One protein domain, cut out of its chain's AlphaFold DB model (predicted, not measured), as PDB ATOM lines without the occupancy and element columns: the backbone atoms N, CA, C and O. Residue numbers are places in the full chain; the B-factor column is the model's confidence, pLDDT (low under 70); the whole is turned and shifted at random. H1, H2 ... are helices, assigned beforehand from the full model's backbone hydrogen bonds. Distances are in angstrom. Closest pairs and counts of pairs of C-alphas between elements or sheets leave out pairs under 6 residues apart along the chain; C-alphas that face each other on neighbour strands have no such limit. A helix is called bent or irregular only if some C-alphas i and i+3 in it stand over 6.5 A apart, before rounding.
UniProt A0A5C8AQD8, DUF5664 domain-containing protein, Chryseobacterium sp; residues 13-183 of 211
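AT A GLANCE: This is residues 13 to 183 of the 211 residues of the protein "DUF5664 domain-containing protein" of Chryseobacterium sp (UniProt A0A5C8AQD8). Four helices, H4, H5, H8 and H7, pack side by side in a bundle, with H5 in the middle of the whole and neighbours along the bundle running opposite ways. H2 crosses H5 and H8 on one side, the shorter H1 packs on H5, H6 makes a corner at one end of H5, and a long loop, residues 129 to 143, leads from H6 to H7. The printed part has 171 residues with eight named helices, H1 to H8 in order, and no named strand; the class is all helix. It is compact, with a radius of gyration of the C-alphas of 15.7 A, and spans 49 by 44 by 33 A.

IN THESE COORDINATES: H1 is residues 24 to 31, beginning at C-alpha 24 (112.894, 149.692, 160.740). H2 is residues 38 to 54, 24.9 A long, and H3 is residues 68 to 71. H4 is residues 75 to 91, 22.3 A long, and only just irregular: C-alphas 77 and 80 are 6.53 A apart. H5 is residues 104 to 120, 24.5 A long. H6 is residues 122 to 128, irregular, with C-alphas 124 and 127 7.8 A apart. H7 is residues 144 to 154, 15.9 A long. H8, residues 158 to 179, is the longest at 31.4 A and ends at C-alpha 179 (137.428, 141.898, 166.693).

HOW THE PARTS SIT: H5 is the hub, touching five helices. It touches H8 at a shallow tilt of 20 degrees, opposite ways; the closest C-alphas, of Cys 116 and Ser 162, are 4.6 A apart. H4 and H5 form a helical hairpin at 27 degrees, closest at Met 83 and Phe 108, with C-alphas 4.9 A apart. H7 and H8 form another at 22 degrees, closest at Ile 152 and Val 161, 5.4 A between C-alphas. H4 and H7 are close but not clearly touching, 7.7 A between the C-alphas of Gln 76 and Gln 153; H5 and H7 are apart. H2 touches residues 106 to 110 of H5 about perpendicular, at 84 degrees, with the C-alphas of Leu 44 and Ile 106 closest at 5.7 A. Residues 39 to 41 of H2 touch H8, 5.1 A between the closest C-alphas, of Gly 40 and Leu 173. H1 touches H5 at a steep tilt of 54 degrees, 6.7 A between the closest C-alphas, of Val 26 and Cys 113. H5 and H6 only just touch, with 3 pairs of C-alphas within 8 A, and only at the corner; the closest C-alphas, of Tyr 118 and Tyr 125, are 5.7 A apart. H3 is close to H5 but not clearly touching, 7.3 A between the C-alphas of Trp 69 and Ala 114. In H1, H2, H5, H7 and H8 every O i to N i+4 pair is within hydrogen-bond range; H4 has 11 of 13, H6 1 of 3 beside 2 of 4 O i to N i+3 pairs, and H3 is too short for such a pair.

THE WHOLE: The two C-alphas farthest apart, of Asp 14 and Ala 137, are 50.2 A apart, and the printed part has no cut. The links H2 to H3, H4 to H5 and H6 to H7 are long; in the first, residues 58 to 59 pair antiparallel with residues 65 to 66. The mean pLDDT of the printed part is 81.2, and 38 residues are under 70, among them residues 13 to 20, 58 to 69 and 133 to 143.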
ATOM      1  N   ASN A  13     118.693 162.414 169.481       51.09
ATOM      2  CA  ASN A  13     117.541 162.748 170.315       51.09
ATOM      3  C   ASN A  13     118.067 163.156 171.698       51.09
ATOM      4  O   ASN A  13     118.514 162.297 172.461       51.09
ATOM      5  N   ASP A  14     118.125 164.461 171.974       51.78
ATOM      6  CA  ASP A  14     118.706 165.030 173.202       51.78
ATOM      7  C   ASP A  14     120.159 164.578 173.477       51.78
ATOM      8  O   ASP A  14     120.527 164.194 174.588       51.78
ATOM      9  N   GLY A  15     121.003 164.573 172.439       51.75
ATOM     10  CA  GLY A  15     122.411 164.160 172.539       51.75
ATOM     11  C   GLY A  15     122.644 162.642 172.531       51.75
ATOM     12  O   GLY A  15     123.788 162.202 172.635       51.75
ATOM     13  N   LYS A  16     121.590 161.829 172.367       51.22
ATOM     14  CA  LYS A  16     121.679 160.362 172.247       51.22
ATOM     15  C   LYS A  16     121.606 159.916 170.793       51.22
ATOM     16  O   LYS A  16     120.860 160.500 170.016       51.22
ATOM     17  N   ILE A  17     122.359 158.873 170.445       54.69
ATOM     18  CA  ILE A  17     122.381 158.286 169.095       54.69
ATOM     19  C   ILE A  17     120.953 157.967 168.643       54.69
ATOM     20  O   ILE A  17     120.219 157.270 169.345       54.69
ATOM     21  N   SER A  18     120.573 158.472 167.470       64.19
ATOM     22  CA  SER A  18     119.312 158.094 166.847       64.19
ATOM     23  C   SER A  18     119.467 156.812 166.031       64.19
ATOM     24  O   SER A  18     120.275 156.740 165.109       64.19
ATOM     25  N   PHE A  19     118.648 155.806 166.337       69.69
ATOM     26  CA  PHE A  19     118.534 154.584 165.532       69.69
ATOM     27  C   PHE A  19     117.532 154.734 164.379       69.69
ATOM     28  O   PHE A  19     117.410 153.825 163.564       69.69
ATOM     29  N   SER A  20     116.830 155.873 164.286       66.31
ATOM     30  CA  SER A  20     115.780 156.113 163.281       66.31
ATOM     31  C   SER A  20     116.286 156.066 161.840       66.31
ATOM     32  O   SER A  20     115.490 155.971 160.910       66.31
ATOM     33  N   SER A  21     117.601 156.162 161.654       75.69
ATOM     34  CA  SER A  21     118.247 156.117 160.346       75.69
ATOM     35  C   SER A  21     118.512 154.690 159.852       75.69
ATOM     36  O   SER A  21     118.750 154.515 158.661       75.69
ATOM     37  N   ILE A  22     118.436 153.675 160.724       83.06
ATOM     38  CA  ILE A  22     118.466 152.263 160.316       83.06
ATOM     39  C   ILE A  22     117.061 151.882 159.816       83.06
ATOM     40  O   ILE A  22     116.083 152.202 160.497       83.06
ATOM     41  N   PRO A  23     116.923 151.186 158.667       86.12
ATOM     42  CA  PRO A  23     115.627 150.701 158.200       86.12
ATOM     43  C   PRO A  23     114.875 149.946 159.312       86.12
ATOM     44  O   PRO A  23     115.451 149.022 159.898       86.12
ATOM     45  N   PRO A  24     113.607 150.291 159.613       82.44
ATOM     46  CA  PRO A  24     112.894 149.692 160.740       82.44
ATOM     47  C   PRO A  24     112.837 148.164 160.685       82.44
ATOM     48  O   PRO A  24     113.096 147.522 161.697       82.44
ATOM     49  N   THR A  25     112.567 147.570 159.513       84.06
ATOM     50  CA  THR A  25     112.504 146.105 159.341       84.06
ATOM     51  C   THR A  25     113.819 145.433 159.725       84.06
ATOM     52  O   THR A  25     113.824 144.442 160.457       84.06
ATOM     53  N   VAL A  26     114.939 146.027 159.315       90.12
ATOM     54  CA  VAL A  26     116.285 145.560 159.648       90.12
ATOM     55  C   VAL A  26     116.561 145.691 161.143       90.12
ATOM     56  O   VAL A  26     117.012 144.730 161.763       90.12
ATOM     57  N   LEU A  27     116.261 146.849 161.741       88.50
ATOM     58  CA  LEU A  27     116.468 147.070 163.173       88.50
ATOM     59  C   LEU A  27     115.650 146.081 164.011       88.50
ATOM     60  O   LEU A  27     116.198 145.457 164.915       88.50
ATOM     61  N   PHE A  28     114.369 145.882 163.687       82.81
ATOM     62  CA  PHE A  28     113.534 144.883 164.358       82.81
ATOM     63  C   PHE A  28     114.100 143.470 164.201       82.81
ATOM     64  O   PHE A  28     114.146 142.728 165.179       82.81
ATOM     65  N   GLY A  29     114.574 143.103 163.005       86.56
ATOM     66  CA  GLY A  29     115.229 141.817 162.772       86.56
ATOM     67  C   GLY A  29     116.449 141.616 163.672       86.56
ATOM     68  O   GLY A  29     116.570 140.578 164.316       86.56
ATOM     69  N   LEU A  30     117.328 142.620 163.763       89.62
ATOM     70  CA  LEU A  30     118.528 142.572 164.605       89.62
ATOM     71  C   LEU A  30     118.190 142.465 166.097       89.62
ATOM     72  O   LEU A  30     118.834 141.709 166.819       89.62
ATOM     73  N   MET A  31     117.174 143.198 166.556       86.75
ATOM     74  CA  MET A  31     116.761 143.216 167.963       86.75
ATOM     75  C   MET A  31     116.057 141.928 168.410       86.75
ATOM     76  O   MET A  31     115.998 141.669 169.608       86.75
ATOM     77  N   ASN A  32     115.548 141.126 167.471       87.69
ATOM     78  CA  ASN A  32     114.890 139.843 167.741       87.69
ATOM     79  C   ASN A  32     115.841 138.633 167.672       87.69
ATOM     80  O   ASN A  32     115.389 137.495 167.804       87.69
ATOM     81  N   LEU A  33     117.140 138.847 167.442       85.94
ATOM     82  CA  LEU A  33     118.133 137.777 167.531       85.94
ATOM     83  C   LEU A  33     118.277 137.301 168.980       85.94
ATOM     84  O   LEU A  33     118.135 138.088 169.912       85.94
ATOM     85  N   GLU A  34     118.632 136.030 169.170       92.38
ATOM     86  CA  GLU A  34     118.923 135.483 170.505       92.38
ATOM     87  C   GLU A  34     120.088 136.227 171.181       92.38
ATOM     88  O   GLU A  34     120.041 136.502 172.375       92.38
ATOM     89  N   ASN A  35     121.105 136.606 170.395       88.00
ATOM     90  CA  ASN A  35     122.271 137.366 170.844       88.00
ATOM     91  C   ASN A  35     122.539 138.549 169.893       88.00
ATOM     92  O   ASN A  35     123.353 138.423 168.971       88.00
ATOM     93  N   PRO A  36     121.846 139.692 170.059       88.06
ATOM     94  CA  PRO A  36     122.031 140.845 169.184       88.06
ATOM     95  C   PRO A  36     123.446 141.449 169.306       88.06
ATOM     96  O   PRO A  36     123.931 141.641 170.424       88.06
ATOM     97  N   PRO A  37     124.109 141.819 168.192       89.75
ATOM     98  CA  PRO A  37     125.425 142.464 168.211       89.75
ATOM     99  C   PRO A  37     125.298 143.959 168.558       89.75
ATOM    100  O   PRO A  37     125.391 144.832 167.691       89.75
ATOM    101  N   TYR A  38     125.003 144.265 169.824       84.69
ATOM    102  CA  TYR A  38     124.624 145.609 170.271       84.69
ATOM    103  C   TYR A  38     125.654 146.702 169.956       84.69
ATOM    104  O   TYR A  38     125.254 147.780 169.507       84.69
ATOM    105  N   ARG A  39     126.961 146.468 170.147       85.88
ATOM    106  CA  ARG A  39     128.004 147.455 169.809       85.88
ATOM    107  C   ARG A  39     128.029 147.695 168.307       85.88
ATOM    108  O   ARG A  39     128.106 148.844 167.877       85.88
ATOM    109  N   GLY A  40     127.907 146.628 167.522       90.81
ATOM    110  CA  GLY A  40     127.775 146.706 166.071       90.81
ATOM    111  C   GLY A  40     126.572 147.551 165.640       90.81
ATOM    112  O   GLY A  40     126.720 148.455 164.821       90.81
ATOM    113  N   ILE A  41     125.397 147.323 166.238       88.56
ATOM    114  CA  ILE A  41     124.164 148.084 165.961       88.56
ATOM    115  C   ILE A  41     124.340 149.569 166.314       88.56
ATOM    116  O   ILE A  41     123.942 150.443 165.543       88.56
ATOM    117  N   ILE A  42     124.971 149.872 167.452       85.88
ATOM    118  CA  ILE A  42     125.274 151.249 167.868       85.88
ATOM    119  C   ILE A  42     126.209 151.923 166.860       85.88
ATOM    120  O   ILE A  42     125.925 153.030 166.403       85.88
ATOM    121  N   LYS A  43     127.300 151.258 166.466       88.31
ATOM    122  CA  LYS A  43     128.240 151.805 165.478       88.31
ATOM    123  C   LYS A  43     127.625 151.967 164.101       88.31
ATOM    124  O   LYS A  43     127.940 152.931 163.408       88.31
ATOM    125  N   LEU A  44     126.725 151.075 163.717       91.75
ATOM    126  CA  LEU A  44     125.945 151.219 162.502       91.75
ATOM    127  C   LEU A  44     125.071 152.479 162.550       91.75
ATOM    128  O   LEU A  44     125.074 153.248 161.592       91.75
ATOM    129  N   ALA A  45     124.392 152.749 163.668       87.06
ATOM    130  CA  ALA A  45     123.627 153.985 163.847       87.06
ATOM    131  C   ALA A  45     124.523 155.241 163.800       87.06
ATOM    132  O   ALA A  45     124.193 156.206 163.110       87.06
ATOM    133  N   GLU A  46     125.696 155.218 164.447       85.19
ATOM    134  CA  GLU A  46     126.696 156.292 164.319       85.19
ATOM    135  C   GLU A  46     127.119 156.504 162.857       85.19
ATOM    136  O   GLU A  46     127.216 157.641 162.397       85.19
ATOM    137  N   HIS A  47     127.335 155.419 162.107       88.50
ATOM    138  CA  HIS A  47     127.725 155.487 160.702       88.50
ATOM    139  C   HIS A  47     126.648 156.144 159.834       88.50
ATOM    140  O   HIS A  47     126.981 156.971 158.987       88.50
ATOM    141  N   TYR A  48     125.365 155.854 160.069       84.69
ATOM    142  CA  TYR A  48     124.272 156.550 159.382       84.69
ATOM    143  C   TYR A  48     124.299 158.064 159.634       84.69
ATOM    144  O   TYR A  48     124.133 158.838 158.690       84.69
ATOM    145  N   ASN A  49     124.579 158.491 160.868       78.38
ATOM    146  CA  ASN A  49     124.700 159.913 161.200       78.38
ATOM    147  C   ASN A  49     125.896 160.568 160.488       78.38
ATOM    148  O   ASN A  49     125.781 161.678 159.968       78.38
ATOM    149  N   LEU A  50     127.041 159.877 160.418       77.25
ATOM    150  CA  LEU A  50     128.216 160.352 159.677       77.25
ATOM    151  C   LEU A  50     127.943 160.444 158.168       77.25
ATOM    152  O   LEU A  50     128.340 161.416 157.522       77.25
ATOM    153  N   ALA A  51     127.250 159.456 157.603       75.00
ATOM    154  CA  ALA A  51     126.882 159.442 156.192       75.00
ATOM    155  C   ALA A  51     125.952 160.614 155.838       75.00
ATOM    156  O   ALA A  51     126.156 161.259 154.810       75.00
ATOM    157  N   GLU A  52     124.989 160.939 156.705       73.44
ATOM    158  CA  GLU A  52     124.108 162.101 156.547       73.44
ATOM    159  C   GLU A  52     124.879 163.430 156.595       73.44
ATOM    160  O   GLU A  52     124.551 164.356 155.859       73.44
ATOM    161  N   MET A  53     125.933 163.546 157.413       71.69
ATOM    162  CA  MET A  53     126.767 164.759 157.430       71.69
ATOM    163  C   MET A  53     127.460 165.008 156.085       71.69
ATOM    164  O   MET A  53     127.578 166.158 155.669       71.69
ATOM    165  N   LYS A  54     127.916 163.949 155.406       67.75
ATOM    166  CA  LYS A  54     128.577 164.066 154.095       67.75
ATOM    167  C   LYS A  54     127.581 164.229 152.955       67.75
ATOM    168  O   LYS A  54     127.831 164.981 152.016       67.75
ATOM    169  N   TYR A  55     126.476 163.503 153.029       70.50
ATOM    170  CA  TYR A  55     125.432 163.514 152.020       70.50
ATOM    171  C   TYR A  55     124.125 163.952 152.674       70.50
ATOM    172  O   TYR A  55     123.308 163.092 153.023       70.50
ATOM    173  N   PRO A  56     123.936 165.272 152.864       69.56
ATOM    174  CA  PRO A  56     122.773 165.784 153.558       69.56
ATOM    175  C   PRO A  56     121.491 165.301 152.891       69.56
ATOM    176  O   PRO A  56     121.378 165.179 151.663       69.56
ATOM    177  N   ASN A  57     120.517 165.012 153.744       71.06
ATOM    178  CA  ASN A  57     119.165 164.707 153.326       71.06
ATOM    179  C   ASN A  57     118.654 165.834 152.430       71.06
ATOM    180  O   ASN A  57     118.921 167.007 152.686       71.06
ATOM    181  N   ALA A  58     117.960 165.471 151.352       66.81
ATOM    182  CA  ALA A  58     117.357 166.475 150.486       66.81
ATOM    183  C   ALA A  58     115.860 166.531 150.742       66.81
ATOM    184  O   ALA A  58     115.223 165.508 151.007       66.81
ATOM    185  N   GLU A  59     115.322 167.734 150.617       56.84
ATOM    186  CA  GLU A  59     113.894 167.974 150.586       56.84
ATOM    187  C   GLU A  59     113.308 167.332 149.320       56.84
ATOM    188  O   GLU A  59     113.766 167.569 148.199       56.84
ATOM    189  N   ALA A  60     112.328 166.454 149.497       55.91
ATOM    190  CA  ALA A  60     111.508 165.967 148.404       55.91
ATOM    191  C   ALA A  60     110.537 167.062 147.954       55.91
ATOM    192  O   ALA A  60     110.216 167.974 148.710       55.91
ATOM    193  N   GLY A  61     109.995 166.945 146.739       35.31
ATOM    194  CA  GLY A  61     109.074 167.943 146.172       35.31
ATOM    195  C   GLY A  61     107.770 168.177 146.955       35.31
ATOM    196  O   GLY A  61     106.985 169.035 146.575       35.31
ATOM    197  N   ASN A  62     107.528 167.426 148.032       45.44
ATOM    198  CA  ASN A  62     106.407 167.579 148.960       45.44
ATOM    199  C   ASN A  62     106.814 168.176 150.328       45.44
ATOM    200  O   ASN A  62     106.018 168.123 151.262       45.44
ATOM    201  N   GLY A  63     108.038 168.696 150.470       45.94
ATOM    202  CA  GLY A  63     108.544 169.306 151.706       45.94
ATOM    203  C   GLY A  63     109.046 168.315 152.763       45.94
ATOM    204  O   GLY A  63     109.480 168.725 153.839       45.94
ATOM    205  N   HIS A  64     109.006 167.004 152.496       48.19
ATOM    206  CA  HIS A  64     109.562 165.999 153.403       48.19
ATOM    207  C   HIS A  64     111.053 165.777 153.130       48.19
ATOM    208  O   HIS A  64     111.457 165.558 151.991       48.19
ATOM    209  N   TYR A  65     111.878 165.760 154.178       61.25
ATOM    210  CA  TYR A  65     113.285 165.379 154.054       61.25
ATOM    211  C   TYR A  65     113.408 163.867 153.863       61.25
ATOM    212  O   TYR A  65     112.996 163.086 154.720       61.25
ATOM    213  N   ILE A  66     113.978 163.454 152.730       65.25
ATOM    214  CA  ILE A  66     114.256 162.047 152.443       65.25
ATOM    215  C   ILE A  66     115.726 161.769 152.731       65.25
ATOM    216  O   ILE A  66     116.624 162.455 152.224       65.25
ATOM    217  N   ASN A  67     115.952 160.714 153.515       68.44
ATOM    218  CA  ASN A  67     117.280 160.193 153.787       68.44
ATOM    219  C   ASN A  67     118.041 159.946 152.479       68.44
ATOM    220  O   ASN A  67     117.513 159.303 151.573       68.44
ATOM    221  N   ASN A  68     119.286 160.412 152.351       67.88
ATOM    222  CA  ASN A  68     119.997 160.301 151.068       67.88
ATOM    223  C   ASN A  68     120.119 158.849 150.563       67.88
ATOM    224  O   ASN A  68     120.046 158.598 149.363       67.88
ATOM    225  N   TRP A  69     120.226 157.885 151.478       69.81
ATOM    226  CA  TRP A  69     120.276 156.455 151.162       69.81
ATOM    227  C   TRP A  69     118.934 155.871 150.667       69.81
ATOM    228  O   TRP A  69     118.923 154.831 150.010       69.81
ATOM    229  N   VAL A  70     117.810 156.558 150.909       70.44
ATOM    230  CA  VAL A  70     116.449 156.196 150.451       70.44
ATOM    231  C   VAL A  70     116.187 156.662 149.015       70.44
ATOM    232  O   VAL A  70     115.265 156.182 148.367       70.44
ATOM    233  N   LYS A  71     117.012 157.557 148.459       68.38
ATOM    234  CA  LYS A  71     116.814 158.075 147.092       68.38
ATOM    235  C   LYS A  71     117.017 157.027 145.990       68.38
ATOM    236  O   LYS A  71     116.686 157.299 144.841       68.38
ATOM    237  N   GLY A  72     117.533 155.850 146.347       67.12
ATOM    238  CA  GLY A  72     117.892 154.799 145.407       67.12
ATOM    239  C   GLY A  72     119.281 155.039 144.828       67.12
ATOM    240  O   GLY A  72     119.575 156.084 144.250       67.12
ATOM    241  N   GLN A  73     120.158 154.061 145.008       82.62
ATOM    242  CA  GLN A  73     121.462 153.987 144.362       82.62
ATOM    243  C   GLN A  73     121.508 152.707 143.540       82.62
ATOM    244  O   GLN A  73     120.955 151.691 143.952       82.62
ATOM    245  N   TYR A  74     122.179 152.746 142.391       88.62
ATOM    246  CA  TYR A  74     122.442 151.539 141.617       88.62
ATOM    247  C   TYR A  74     123.111 150.460 142.484       88.62
ATOM    248  O   TYR A  74     124.168 150.702 143.076       88.62
ATOM    249  N   ILE A  75     122.457 149.300 142.589       89.44
ATOM    250  CA  ILE A  75     122.777 148.252 143.565       89.44
ATOM    251  C   ILE A  75     124.192 147.720 143.358       89.44
ATOM    252  O   ILE A  75     124.973 147.689 144.308       89.44
ATOM    253  N   GLN A  76     124.557 147.349 142.134       90.62
ATOM    254  CA  GLN A  76     125.892 146.849 141.833       90.62
ATOM    255  C   GLN A  76     126.933 147.956 141.996       90.62
ATOM    256  O   GLN A  76     127.815 147.870 142.851       90.62
ATOM    257  N   ARG A  77     126.799 149.016 141.189       87.62
ATOM    258  CA  ARG A  77     127.840 150.043 141.019       87.62
ATOM    259  C   ARG A  77     128.136 150.844 142.280       87.62
ATOM    260  O   ARG A  77     129.260 151.311 142.459       87.62
ATOM    261  N   PHE A  78     127.136 151.065 143.131       88.12
ATOM    262  CA  PHE A  78     127.302 151.929 144.299       88.12
ATOM    263  C   PHE A  78     127.244 151.183 145.622       88.12
ATOM    264  O   PHE A  78     128.022 151.523 146.512       88.12
ATOM    265  N   ILE A  79     126.396 150.162 145.760       91.94
ATOM    266  CA  ILE A  79     126.256 149.456 147.038       91.94
ATOM    267  C   ILE A  79     127.225 148.274 147.100       91.94
ATOM    268  O   ILE A  79     128.140 148.282 147.924       91.94
ATOM    269  N   ILE A  80     127.095 147.297 146.199       93.38
ATOM    270  CA  ILE A  80     127.909 146.071 146.203       93.38
ATOM    271  C   ILE A  80     129.392 146.385 145.988       93.38
ATOM    272  O   ILE A  80     130.234 145.897 146.741       93.38
ATOM    273  N   ASP A  81     129.734 147.252 145.034       92.56
ATOM    274  CA  ASP A  81     131.127 147.651 144.809       92.56
ATOM    275  C   ASP A  81     131.722 148.373 146.033       92.56
ATOM    276  O   ASP A  81     132.906 148.215 146.338       92.56
ATOM    277  N   SER A  82     130.917 149.143 146.779       93.31
ATOM    278  CA  SER A  82     131.370 149.758 148.036       93.31
ATOM    279  C   SER A  82     131.579 148.727 149.137       93.31
ATOM    280  O   SER A  82     132.588 148.780 149.844       93.31
ATOM    281  N   MET A  83     130.678 147.751 149.247       95.94
ATOM    282  CA  MET A  83     130.825 146.627 150.167       95.94
ATOM    283  C   MET A  83     132.105 145.838 149.870       95.94
ATOM    284  O   MET A  83     132.881 145.579 150.788       95.94
ATOM    285  N   TRP A  84     132.403 145.531 148.604       95.00
ATOM    286  CA  TRP A  84     133.656 144.869 148.233       95.00
ATOM    287  C   TRP A  84     134.889 145.644 148.675       95.00
ATOM    288  O   TRP A  84     135.787 145.051 149.270       95.00
ATOM    289  N   ARG A  85     134.933 146.962 148.444       95.62
ATOM    290  CA  ARG A  85     136.073 147.790 148.872       95.62
ATOM    291  C   ARG A  85     136.295 147.716 150.380       95.62
ATOM    292  O   ARG A  85     137.425 147.508 150.808       95.62
ATOM    293  N   HIS A  86     135.234 147.836 151.179       95.56
ATOM    294  CA  HIS A  86     135.347 147.751 152.636       95.56
ATOM    295  C   HIS A  86     135.712 146.343 153.118       95.56
ATOM    296  O   HIS A  86     136.536 146.199 154.019       95.56
ATOM    297  N   LEU A  87     135.161 145.297 152.497       94.69
ATOM    298  CA  LEU A  87     135.498 143.916 152.835       94.69
ATOM    299  C   LEU A  87     136.961 143.594 152.514       94.69
ATOM    300  O   LEU A  87     137.634 142.951 153.318       94.69
ATOM    301  N   VAL A  88     137.461 144.040 151.358       92.50
ATOM    302  CA  VAL A  88     138.865 143.869 150.965       92.50
ATOM    303  C   VAL A  88     139.779 144.628 151.923       92.50
ATOM    304  O   VAL A  88     140.696 144.013 152.458       92.50
ATOM    305  N   ALA A  89     139.497 145.904 152.208       90.31
ATOM    306  CA  ALA A  89     140.272 146.707 153.158       90.31
ATOM    307  C   ALA A  89     140.387 146.006 154.525       90.31
ATOM    308  O   ALA A  89     141.500 145.732 154.991       90.31
ATOM    309  N   PHE A  90     139.251 145.562 155.078       92.56
ATOM    310  CA  PHE A  90     139.196 144.782 156.316       92.56
ATOM    311  C   PHE A  90     140.040 143.503 156.249       92.56
ATOM    312  O   PHE A  90     140.880 143.264 157.117       92.56
ATOM    313  N   LYS A  91     139.873 142.695 155.192       87.12
ATOM    314  CA  LYS A  91     140.643 141.454 154.995       87.12
ATOM    315  C   LYS A  91     142.146 141.695 154.850       87.12
ATOM    316  O   LYS A  91     142.931 140.813 155.182       87.12
ATOM    317  N   THR A  92     142.551 142.874 154.379       88.88
ATOM    318  CA  THR A  92     143.963 143.280 154.279       88.88
ATOM    319  C   THR A  92     144.521 143.915 155.558       88.88
ATOM    320  O   THR A  92     145.688 144.302 155.583       88.88
ATOM    321  N   GLY A  93     143.728 143.993 156.632       85.75
ATOM    322  CA  GLY A  93     144.153 144.508 157.936       85.75
ATOM    323  C   GLY A  93     143.927 146.009 158.141       85.75
ATOM    324  O   GLY A  93     144.255 146.525 159.210       85.75
ATOM    325  N   GLU A  94     143.350 146.719 157.170       87.44
ATOM    326  CA  GLU A  94     142.856 148.081 157.377       87.44
ATOM    327  C   GLU A  94     141.530 147.981 158.141       87.44
ATOM    328  O   GLU A  94     140.562 147.439 157.622       87.44
ATOM    329  N   MET A  95     141.483 148.429 159.399       90.31
ATOM    330  CA  MET A  95     140.271 148.312 160.234       90.31
ATOM    331  C   MET A  95     139.305 149.483 160.046       90.31
ATOM    332  O   MET A  95     138.090 149.309 160.137       90.31
ATOM    333  N   PHE A  96     139.828 150.672 159.751       89.25
ATOM    334  CA  PHE A  96     139.059 151.911 159.691       89.25
ATOM    335  C   PHE A  96     139.285 152.633 158.369       89.25
ATOM    336  O   PHE A  96     140.428 152.825 157.965       89.25
ATOM    337  N   ASP A  97     138.194 153.105 157.770       84.75
ATOM    338  CA  ASP A  97     138.219 153.930 156.570       84.75
ATOM    339  C   ASP A  97     138.910 155.262 156.867       84.75
ATOM    340  O   ASP A  97     138.480 156.014 157.742       84.75
ATOM    341  N   LYS A  98     139.966 155.581 156.120       81.69
ATOM    342  CA  LYS A  98     140.711 156.840 156.246       81.69
ATOM    343  C   LYS A  98     139.848 158.101 156.063       81.69
ATOM    344  O   LYS A  98     140.163 159.126 156.660       81.69
ATOM    345  N   ASP A  99     138.783 158.037 155.262       75.62
ATOM    346  CA  ASP A  99     137.989 159.212 154.883       75.62
ATOM    347  C   ASP A  99     136.961 159.577 155.966       75.62
ATOM    348  O   ASP A  99     136.542 160.726 156.076       75.62
ATOM    349  N   PHE A 100     136.541 158.605 156.780       73.38
ATOM    350  CA  PHE A 100     135.451 158.774 157.754       73.38
ATOM    351  C   PHE A 100     135.802 158.305 159.166       73.38
ATOM    352  O   PHE A 100     135.049 158.518 160.117       73.38
ATOM    353  N   GLY A 101     136.899 157.565 159.301       83.19
ATOM    354  CA  GLY A 101     137.241 156.776 160.475       83.19
ATOM    355  C   GLY A 101     136.267 155.628 160.762       83.19
ATOM    356  O   GLY A 101     136.420 154.956 161.776       83.19
ATOM    357  N   SER A 102     135.237 155.395 159.947       88.56
ATOM    358  CA  SER A 102     134.277 154.318 160.213       88.56
ATOM    359  C   SER A 102     134.957 152.958 160.102       88.56
ATOM    360  O   SER A 102     135.782 152.752 159.216       88.56
ATOM    361  N   HIS A 103     134.625 152.029 160.999       93.12
ATOM    362  CA  HIS A 103     135.162 150.677 160.900       93.12
ATOM    363  C   HIS A 103     134.663 150.027 159.605       93.12
ATOM    364  O   HIS A 103     133.473 150.103 159.295       93.12
ATOM    365  N   HIS A 104     135.538 149.365 158.854       93.50
ATOM    366  CA  HIS A 104     135.195 148.845 157.531       93.50
ATOM    367  C   HIS A 104     134.049 147.832 157.563       93.50
ATOM    368  O   HIS A 104     133.170 147.892 156.708       93.50
ATOM    369  N   LEU A 105     133.988 146.967 158.581       95.56
ATOM    370  CA  LEU A 105     132.830 146.083 158.770       95.56
ATOM    371  C   LEU A 105     131.522 146.841 159.014       95.56
ATOM    372  O   LEU A 105     130.488 146.376 158.567       95.56
ATOM    373  N   ILE A 106     131.551 148.014 159.649       96.12
ATOM    374  CA  ILE A 106     130.343 148.814 159.883       96.12
ATOM    375  C   ILE A 106     129.881 149.482 158.587       96.12
ATOM    376  O   ILE A 106     128.693 149.457 158.271       96.12
ATOM    377  N   SER A 107     130.808 150.014 157.789       94.38
ATOM    378  CA  SER A 107     130.491 150.528 156.448       94.38
ATOM    379  C   SER A 107     130.005 149.418 155.508       94.38
ATOM    380  O   SER A 107     129.108 149.630 154.697       94.38
ATOM    381  N   PHE A 108     130.541 148.205 155.654       96.12
ATOM    382  CA  PHE A 108     130.044 147.015 154.970       96.12
ATOM    383  C   PHE A 108     128.616 146.656 155.409       96.12
ATOM    384  O   PHE A 108     127.743 146.484 154.560       96.12
ATOM    385  N   SER A 109     128.354 146.616 156.720       97.12
ATOM    386  CA  SER A 109     127.027 146.377 157.300       97.12
ATOM    387  C   SER A 109     125.996 147.407 156.838       97.12
ATOM    388  O   SER A 109     124.853 147.050 156.568       97.12
ATOM    389  N   TRP A 110     126.385 148.676 156.689       95.19
ATOM    390  CA  TRP A 110     125.519 149.707 156.112       95.19
ATOM    391  C   TRP A 110     125.051 149.345 154.696       95.19
ATOM    392  O   TRP A 110     123.865 149.474 154.389       95.19
ATOM    393  N   GLY A 111     125.951 148.814 153.861       94.62
ATOM    394  CA  GLY A 111     125.597 148.299 152.538       94.62
ATOM    395  C   GLY A 111     124.593 147.146 152.615       94.62
ATOM    396  O   GLY A 111     123.602 147.155 151.887       94.62
ATOM    397  N   CYS A 112     124.773 146.213 153.558       96.38
ATOM    398  CA  CYS A 112     123.801 145.140 153.795       96.38
ATOM    399  C   CYS A 112     122.409 145.695 154.143       96.38
ATOM    400  O   CYS A 112     121.417 145.242 153.579       96.38
ATOM    401  N   CYS A 113     122.323 146.705 155.017       94.44
ATOM    402  CA  CYS A 113     121.054 147.349 155.372       94.44
ATOM    403  C   CYS A 113     120.365 147.996 154.167       94.44
ATOM    404  O   CYS A 113     119.143 147.905 154.041       94.44
ATOM    405  N   ALA A 114     121.136 148.640 153.287       92.38
ATOM    406  CA  ALA A 114     120.604 149.227 152.062       92.38
ATOM    407  C   ALA A 114     120.018 148.147 151.139       92.38
ATOM    408  O   ALA A 114     118.901 148.312 150.652       92.38
ATOM    409  N   ILE A 115     120.714 147.015 150.968       94.06
ATOM    410  CA  ILE A 115     120.218 145.878 150.178       94.06
ATOM    411  C   ILE A 115     118.945 145.295 150.805       94.06
ATOM    412  O   ILE A 115     117.950 145.165 150.095       94.06
ATOM    413  N   CYS A 116     118.919 145.027 152.118       94.31
ATOM    414  CA  CYS A 116     117.702 144.568 152.804       94.31
ATOM    415  C   CYS A 116     116.524 145.509 152.530       94.31
ATOM    416  O   CYS A 116     115.474 145.075 152.066       94.31
ATOM    417  N   HIS A 117     116.714 146.817 152.743       91.25
ATOM    418  CA  HIS A 117     115.663 147.812 152.525       91.25
ATOM    419  C   HIS A 117     115.176 147.842 151.074       91.25
ATOM    420  O   HIS A 117     113.971 147.928 150.833       91.25
ATOM    421  N   TYR A 118     116.090 147.771 150.103       90.50
ATOM    422  CA  TYR A 118     115.738 147.854 148.684       90.50
ATOM    423  C   TYR A 118     114.947 146.631 148.238       90.50
ATOM    424  O   TYR A 118     113.974 146.785 147.504       90.50
ATOM    425  N   PHE A 119     115.311 145.439 148.713       91.56
ATOM    426  CA  PHE A 119     114.636 144.199 148.339       91.56
ATOM    427  C   PHE A 119     113.360 143.921 149.145       91.56
ATOM    428  O   PHE A 119     112.401 143.409 148.568       91.56
ATOM    429  N   ASP A 120     113.266 144.370 150.401       88.44
ATOM    430  CA  ASP A 120     111.994 144.431 151.145       88.44
ATOM    431  C   ASP A 120     110.976 145.344 150.438       88.44
ATOM    432  O   ASP A 120     109.767 145.122 150.497       88.44
ATOM    433  N   ASN A 121     111.469 146.365 149.730       86.44
ATOM    434  CA  ASN A 121     110.672 147.346 148.998       86.44
ATOM    435  C   ASN A 121     110.884 147.249 147.478       86.44
ATOM    436  O   ASN A 121     110.821 148.264 146.778       86.44
ATOM    437  N   TYR A 122     111.125 146.043 146.949       88.50
ATOM    438  CA  TYR A 122     111.611 145.837 145.577       88.50
ATOM    439  C   TYR A 122     110.792 146.561 144.500       88.50
ATOM    440  O   TYR A 122     111.354 147.112 143.559       88.50
ATOM    441  N   ILE A 123     109.468 146.646 144.652       85.25
ATOM    442  CA  ILE A 123     108.591 147.355 143.702       85.25
ATOM    443  C   ILE A 123     109.025 148.819 143.502       85.25
ATOM    444  O   ILE A 123     108.967 149.316 142.376       85.25
ATOM    445  N   LEU A 124     109.478 149.487 144.567       83.25
ATOM    446  CA  LEU A 124     109.939 150.876 144.540       83.25
ATOM    447  C   LEU A 124     111.354 151.005 143.960       83.25
ATOM    448  O   LEU A 124     111.640 151.984 143.275       83.25
ATOM    449  N   TYR A 125     112.224 150.020 144.209       84.00
ATOM    450  CA  TYR A 125     113.654 150.108 143.892       84.00
ATOM    451  C   TYR A 125     114.106 149.295 142.675       84.00
ATOM    452  O   TYR A 125     115.261 149.416 142.282       84.00
ATOM    453  N   LYS A 126     113.229 148.522 142.022       86.75
ATOM    454  CA  LYS A 126     113.589 147.643 140.890       86.75
ATOM    455  C   LYS A 126     114.356 148.336 139.757       86.75
ATOM    456  O   LYS A 126     115.160 147.706 139.090       86.75
ATOM    457  N   ASN A 127     114.139 149.637 139.548       86.12
ATOM    458  CA  ASN A 127     114.831 150.407 138.507       86.12
ATOM    459  C   ASN A 127     116.293 150.747 138.866       86.12
ATOM    460  O   ASN A 127     117.035 151.234 138.016       86.12
ATOM    461  N   PHE A 128     116.693 150.520 140.118       87.38
ATOM    462  CA  PHE A 128     118.061 150.668 140.607       87.38
ATOM    463  C   PHE A 128     118.813 149.332 140.659       87.38
ATOM    464  O   PHE A 128     120.017 149.335 140.906       87.38
ATOM    465  N   ASP A 129     118.138 148.204 140.423       88.94
ATOM    466  CA  ASP A 129     118.784 146.896 140.361       88.94
ATOM    467  C   ASP A 129     119.532 146.730 139.033       88.94
ATOM    468  O   ASP A 129     118.964 146.361 138.007       88.94
ATOM    469  N   ASP A 130     120.820 147.065 139.050       90.56
ATOM    470  CA  ASP A 130     121.749 146.924 137.930       90.56
ATOM    471  C   ASP A 130     122.744 145.774 138.138       90.56
ATOM    472  O   ASP A 130     123.826 145.771 137.542       90.56
ATOM    473  N   ARG A 131     122.394 144.801 138.991       89.19
ATOM    474  CA  ARG A 131     123.207 143.601 139.184       89.19
ATOM    475  C   ARG A 131     123.348 142.845 137.860       89.19
ATOM    476  O   ARG A 131     122.374 142.704 137.113       89.19
ATOM    477  N   PRO A 132     124.556 142.355 137.540       76.38
ATOM    478  CA  PRO A 132     124.748 141.512 136.380       76.38
ATOM    479  C   PRO A 132     124.079 140.169 136.679       76.38
ATOM    480  O   PRO A 132     124.603 139.364 137.443       76.38
ATOM    481  N   TRP A 133     122.918 139.926 136.071       63.91
ATOM    482  CA  TRP A 133     122.266 138.617 136.047       63.91
ATOM    483  C   TRP A 133     123.163 137.624 135.303       63.91
ATOM    484  O   TRP A 133     123.007 137.401 134.103       63.91
ATOM    485  N   VAL A 134     124.181 137.091 135.973       46.53
ATOM    486  CA  VAL A 134     125.114 136.150 135.362       46.53
ATOM    487  C   VAL A 134     125.155 134.893 136.204       46.53
ATOM    488  O   VAL A 134     125.568 134.907 137.360       46.53
ATOM    489  N   CYS A 135     124.727 133.790 135.590       38.44
ATOM    490  CA  CYS A 135     124.799 132.445 136.140       38.44
ATOM    491  C   CYS A 135     126.263 131.997 136.291       38.44
ATOM    492  O   CYS A 135     126.755 131.181 135.513       38.44
ATOM    493  N   PHE A 136     126.982 132.519 137.281       44.06
ATOM    494  CA  PHE A 136     128.245 131.937 137.715       44.06
ATOM    495  C   PHE A 136     127.983 130.996 138.888       44.06
ATOM    496  O   PHE A 136     127.422 131.382 139.911       44.06
ATOM    497  N   ALA A 137     128.388 129.737 138.733       42.84
ATOM    498  CA  ALA A 137     128.368 128.774 139.822       42.84
ATOM    499  C   ALA A 137     129.417 129.175 140.869       42.84
ATOM    500  O   ALA A 137     130.611 129.236 140.569       42.84
ATOM    501  N   LEU A 138     128.977 129.448 142.096       50.94
ATOM    502  CA  LEU A 138     129.873 129.770 143.203       50.94
ATOM    503  C   LEU A 138     130.501 128.494 143.768       50.94
ATOM    504  O   LEU A 138     129.803 127.569 144.188       50.94
ATOM    505  N   ASN A 139     131.833 128.459 143.823       49.03
ATOM    506  CA  ASN A 139     132.555 127.463 144.608       49.03
ATOM    507  C   ASN A 139     132.362 127.784 146.097       49.03
ATOM    508  O   ASN A 139     132.901 128.762 146.605       49.03
ATOM    509  N   LYS A 140     131.610 126.938 146.811       53.19
ATOM    510  CA  LYS A 140     131.189 127.123 148.218       53.19
ATOM    511  C   LYS A 140     132.314 127.100 149.276       53.19
ATOM    512  O   LYS A 140     132.019 127.008 150.462       53.19
ATOM    513  N   ASN A 141     133.585 127.172 148.882       50.22
ATOM    514  CA  ASN A 141     134.732 127.016 149.786       50.22
ATOM    515  C   ASN A 141     135.340 128.339 150.291       50.22
ATOM    516  O   ASN A 141     136.360 128.308 150.978       50.22
ATOM    517  N   GLU A 142     134.749 129.498 149.990       49.41
ATOM    518  CA  GLU A 142     135.226 130.791 150.499       49.41
ATOM    519  C   GLU A 142     134.493 131.242 151.774       49.41
ATOM    520  O   GLU A 142     133.358 130.848 152.046       49.41
ATOM    521  N   SER A 143     135.158 132.093 152.569       56.56
ATOM    522  CA  SER A 143     134.644 132.667 153.825       56.56
ATOM    523  C   SER A 143     133.186 133.137 153.722       56.56
ATOM    524  O   SER A 143     132.828 133.761 152.721       56.56
ATOM    525  N   ASN A 144     132.403 132.953 154.794       80.75
ATOM    526  CA  ASN A 144     130.955 133.211 154.842       80.75
ATOM    527  C   ASN A 144     130.536 134.569 154.226       80.75
ATOM    528  O   ASN A 144     129.602 134.622 153.438       80.75
ATOM    529  N   LEU A 145     131.274 135.662 154.487       85.75
ATOM    530  CA  LEU A 145     130.926 136.989 153.949       85.75
ATOM    531  C   LEU A 145     131.070 137.111 152.420       85.75
ATOM    532  O   LEU A 145     130.233 137.724 151.767       85.75
ATOM    533  N   THR A 146     132.138 136.555 151.847       87.81
ATOM    534  CA  THR A 146     132.435 136.657 150.406       87.81
ATOM    535  C   THR A 146     131.465 135.812 149.593       87.81
ATOM    536  O   THR A 146     130.893 136.309 148.627       87.81
ATOM    537  N   SER A 147     131.216 134.580 150.039       87.19
ATOM    538  CA  SER A 147     130.267 133.672 149.396       87.19
ATOM    539  C   SER A 147     128.849 134.248 149.394       87.19
ATOM    540  O   SER A 147     128.219 134.292 148.343       87.19
ATOM    541  N   LEU A 148     128.380 134.784 150.529       88.50
ATOM    542  CA  LEU A 148     127.064 135.424 150.621       88.50
ATOM    543  C   LEU A 148     126.955 136.688 149.752       88.50
ATOM    544  O   LEU A 148     125.937 136.891 149.098       88.50
ATOM    545  N   LEU A 149     127.992 137.534 149.704       89.31
ATOM    546  CA  LEU A 149     127.976 138.736 148.858       89.31
ATOM    547  C   LEU A 149     127.967 138.401 147.360       89.31
ATOM    548  O   LEU A 149     127.383 139.133 146.560       89.31
ATOM    549  N   LEU A 150     128.615 137.308 146.964       89.94
ATOM    550  CA  LEU A 150     128.521 136.794 145.602       89.94
ATOM    551  C   LEU A 150     127.134 136.201 145.324       89.94
ATOM    552  O   LEU A 150     126.579 136.444 144.259       89.94
ATOM    553  N   GLU A 151     126.542 135.485 146.282       89.62
ATOM    554  CA  GLU A 151     125.196 134.915 146.146       89.62
ATOM    555  C   GLU A 151     124.135 136.011 145.971       89.62
ATOM    556  O   GLU A 151     123.280 135.913 145.095       89.62
ATOM    557  N   ILE A 152     124.265 137.122 146.706       89.94
ATOM    558  CA  ILE A 152     123.445 138.328 146.521       89.94
ATOM    559  C   ILE A 152     123.533 138.871 145.090       89.94
ATOM    560  O   ILE A 152     122.540 139.388 144.594       89.94
ATOM    561  N   GLN A 153     124.675 138.784 144.403       89.25
ATOM    562  CA  GLN A 153     124.807 139.320 143.038       89.25
ATOM    563  C   GLN A 153     124.051 138.495 141.997       89.25
ATOM    564  O   GLN A 153     123.587 139.056 141.009       89.25
ATOM    565  N   VAL A 154     123.919 137.188 142.223       86.50
ATOM    566  CA  VAL A 154     123.378 136.237 141.239       86.50
ATOM    567  C   VAL A 154     121.984 135.710 141.598       86.50
ATOM    568  O   VAL A 154     121.444 134.886 140.870       86.50
ATOM    569  N   CYS A 155     121.411 136.134 142.729       87.38
ATOM    570  CA  CYS A 155     120.101 135.679 143.192       87.38
ATOM    571  C   CYS A 155     118.947 136.504 142.586       87.38
ATOM    572  O   CYS A 155     118.862 137.723 142.779       87.38
ATOM    573  N   ASP A 156     118.029 135.801 141.909       87.50
ATOM    574  CA  ASP A 156     116.847 136.341 141.206       87.50
ATOM    575  C   ASP A 156     115.653 136.629 142.113       87.50
ATOM    576  O   ASP A 156     114.811 137.479 141.813       87.50
ATOM    577  N   SER A 157     115.577 135.954 143.252       89.69
ATOM    578  CA  SER A 157     114.478 136.117 144.195       89.69
ATOM    579  C   SER A 157     114.740 137.307 145.109       89.69
ATOM    580  O   SER A 157     115.601 137.246 145.981       89.69
ATOM    581  N   ALA A 158     113.956 138.379 144.963       89.00
ATOM    582  CA  ALA A 158     114.053 139.557 145.827       89.00
ATOM    583  C   ALA A 158     113.973 139.202 147.325       89.00
ATOM    584  O   ALA A 158     114.731 139.717 148.143       89.00
ATOM    585  N   VAL A 159     113.084 138.268 147.673       90.31
ATOM    586  CA  VAL A 159     112.923 137.787 149.049       90.31
ATOM    587  C   VAL A 159     114.191 137.094 149.543       90.31
ATOM    588  O   VAL A 159     114.607 137.313 150.679       90.31
ATOM    589  N   ASP A 160     114.819 136.268 148.708       91.31
ATOM    590  CA  ASP A 160     116.023 135.545 149.115       91.31
ATOM    591  C   ASP A 160     117.249 136.461 149.137       91.31
ATOM    592  O   ASP A 160     118.056 136.346 150.055       91.31
ATOM    593  N   VAL A 161     117.330 137.458 148.249       92.00
ATOM    594  CA  VAL A 161     118.337 138.526 148.339       92.00
ATOM    595  C   VAL A 161     118.220 139.282 149.662       92.00
ATOM    596  O   VAL A 161     119.235 139.480 150.327       92.00
ATOM    597  N   SER A 162     117.006 139.661 150.086       93.25
ATOM    598  CA  SER A 162     116.802 140.331 151.380       93.25
ATOM    599  C   SER A 162     117.266 139.451 152.552       93.25
ATOM    600  O   SER A 162     118.013 139.906 153.419       93.25
ATOM    601  N   LYS A 163     116.935 138.150 152.544       93.31
ATOM    602  CA  LYS A 163     117.399 137.198 153.573       93.31
ATOM    603  C   LYS A 163     118.919 137.042 153.591       93.31
ATOM    604  O   LYS A 163     119.511 137.063 154.669       93.31
ATOM    605  N   LEU A 164     119.548 136.891 152.425       94.62
ATOM    606  CA  LEU A 164     121.002 136.773 152.293       94.62
ATOM    607  C   LEU A 164     121.699 138.047 152.779       94.62
ATOM    608  O   LEU A 164     122.682 137.968 153.513       94.62
ATOM    609  N   ALA A 165     121.162 139.220 152.437       95.62
ATOM    610  CA  ALA A 165     121.664 140.504 152.911       95.62
ATOM    611  C   ALA A 165     121.529 140.644 154.431       95.62
ATOM    612  O   ALA A 165     122.468 141.093 155.091       95.62
ATOM    613  N   PHE A 166     120.415 140.191 155.012       96.50
ATOM    614  CA  PHE A 166     120.229 140.189 156.460       96.50
ATOM    615  C   PHE A 166     121.188 139.213 157.154       96.50
ATOM    616  O   PHE A 166     121.813 139.560 158.153       96.50
ATOM    617  N   GLN A 167     121.395 138.018 156.600       95.69
ATOM    618  CA  GLN A 167     122.390 137.074 157.112       95.69
ATOM    619  C   GLN A 167     123.808 137.659 157.043       95.69
ATOM    620  O   GLN A 167     124.582 137.554 157.996       95.69
ATOM    621  N   LEU A 168     124.147 138.312 155.931       95.62
ATOM    622  CA  LEU A 168     125.430 138.972 155.729       95.62
ATOM    623  C   LEU A 168     125.633 140.127 156.722       95.62
ATOM    624  O   LEU A 168     126.724 140.273 157.277       95.62
ATOM    625  N   LEU A 169     124.578 140.901 156.997       97.00
ATOM    626  CA  LEU A 169     124.548 141.926 158.035       97.00
ATOM    627  C   LEU A 169     124.875 141.330 159.406       97.00
ATOM    628  O   LEU A 169     125.835 141.776 160.032       97.00
ATOM    629  N   VAL A 170     124.144 140.299 159.838       95.62
ATOM    630  CA  VAL A 170     124.369 139.639 161.135       95.62
ATOM    631  C   VAL A 170     125.804 139.136 161.242       95.62
ATOM    632  O   VAL A 170     126.505 139.502 162.182       95.62
ATOM    633  N   ASN A 171     126.289 138.401 160.237       95.25
ATOM    634  CA  ASN A 171     127.657 137.888 160.226       95.25
ATOM    635  C   ASN A 171     128.695 139.013 160.345       95.25
ATOM    636  O   ASN A 171     129.651 138.891 161.109       95.25
ATOM    637  N   SER A 172     128.520 140.113 159.605       96.50
ATOM    638  CA  SER A 172     129.460 141.239 159.643       96.50
ATOM    639  C   SER A 172     129.489 141.941 161.003       96.50
ATOM    640  O   SER A 172     130.574 142.242 161.502       96.50
ATOM    641  N   LEU A 173     128.329 142.134 161.640       94.94
ATOM    642  CA  LEU A 173     128.236 142.735 162.969       94.94
ATOM    643  C   LEU A 173     128.776 141.802 164.062       94.94
ATOM    644  O   LEU A 173     129.456 142.266 164.970       94.94
ATOM    645  N   THR A 174     128.553 140.490 163.965       92.44
ATOM    646  CA  THR A 174     129.138 139.512 164.898       92.44
ATOM    647  C   THR A 174     130.660 139.459 164.785       92.44
ATOM    648  O   THR A 174     131.350 139.423 165.803       92.44
ATOM    649  N   ILE A 175     131.211 139.496 163.565       92.56
ATOM    650  CA  ILE A 175     132.667 139.572 163.378       92.56
ATOM    651  C   ILE A 175     133.195 140.876 163.985       92.56
ATOM    652  O   ILE A 175     134.197 140.838 164.697       92.56
ATOM    653  N   TYR A 176     132.503 141.997 163.763       93.00
ATOM    654  CA  TYR A 176     132.852 143.280 164.365       93.00
ATOM    655  C   TYR A 176     132.929 143.203 165.899       93.00
ATOM    656  O   TYR A 176     133.926 143.639 166.470       93.00
ATOM    657  N   GLU A 177     131.930 142.613 166.565       88.88
ATOM    658  CA  GLU A 177     131.954 142.407 168.024       88.88
ATOM    659  C   GLU A 177     133.222 141.656 168.448       88.88
ATOM    660  O   GLU A 177     133.980 142.144 169.281       88.88
ATOM    661  N   SER A 178     133.511 140.528 167.791       88.25
ATOM    662  CA  SER A 178     134.648 139.668 168.145       88.25
ATOM    663  C   SER A 178     136.026 140.302 167.924       88.25
ATOM    664  O   SER A 178     136.998 139.906 168.563       88.25
ATOM    665  N   CYS A 179     136.147 141.264 167.002       84.88
ATOM    666  CA  CYS A 179     137.428 141.898 166.693       84.88
ATOM    667  C   CYS A 179     137.640 143.240 167.406       84.88
ATOM    668  O   CYS A 179     138.732 143.797 167.305       84.88
ATOM    669  N   THR A 180     136.636 143.751 168.125       77.44
ATOM    670  CA  THR A 180     136.683 145.054 168.823       77.44
ATOM    671  C   THR A 180     136.560 144.938 170.343       77.44
ATOM    672  O   THR A 180     136.364 145.935 171.040       77.44
ATOM    673  N   ASP A 181     136.753 143.733 170.890       57.09
ATOM    674  CA  ASP A 181     136.570 143.416 172.313       57.09
ATOM    675  C   ASP A 181     137.443 144.225 173.301       57.09
ATOM    676  O   ASP A 181     137.214 144.159 174.508       57.09
ATOM    677  N   ASN A 182     138.385 145.049 172.820       52.84
ATOM    678  CA  ASN A 182     139.310 145.848 173.633       52.84
ATOM    679  C   ASN A 182     139.292 147.364 173.362       52.84
ATOM    680  O   ASN A 182     140.140 148.075 173.902       52.84
ATOM    681  N   ASP A 183     138.344 147.899 172.591       49.34
ATOM    682  CA  ASP A 183     138.392 149.315 172.178       49.34
ATOM    683  C   ASP A 183     138.105 150.317 173.317       49.34
ATOM    684  O   ASP A 183     138.050 151.524 173.088       49.34
TER     685      ASP A 183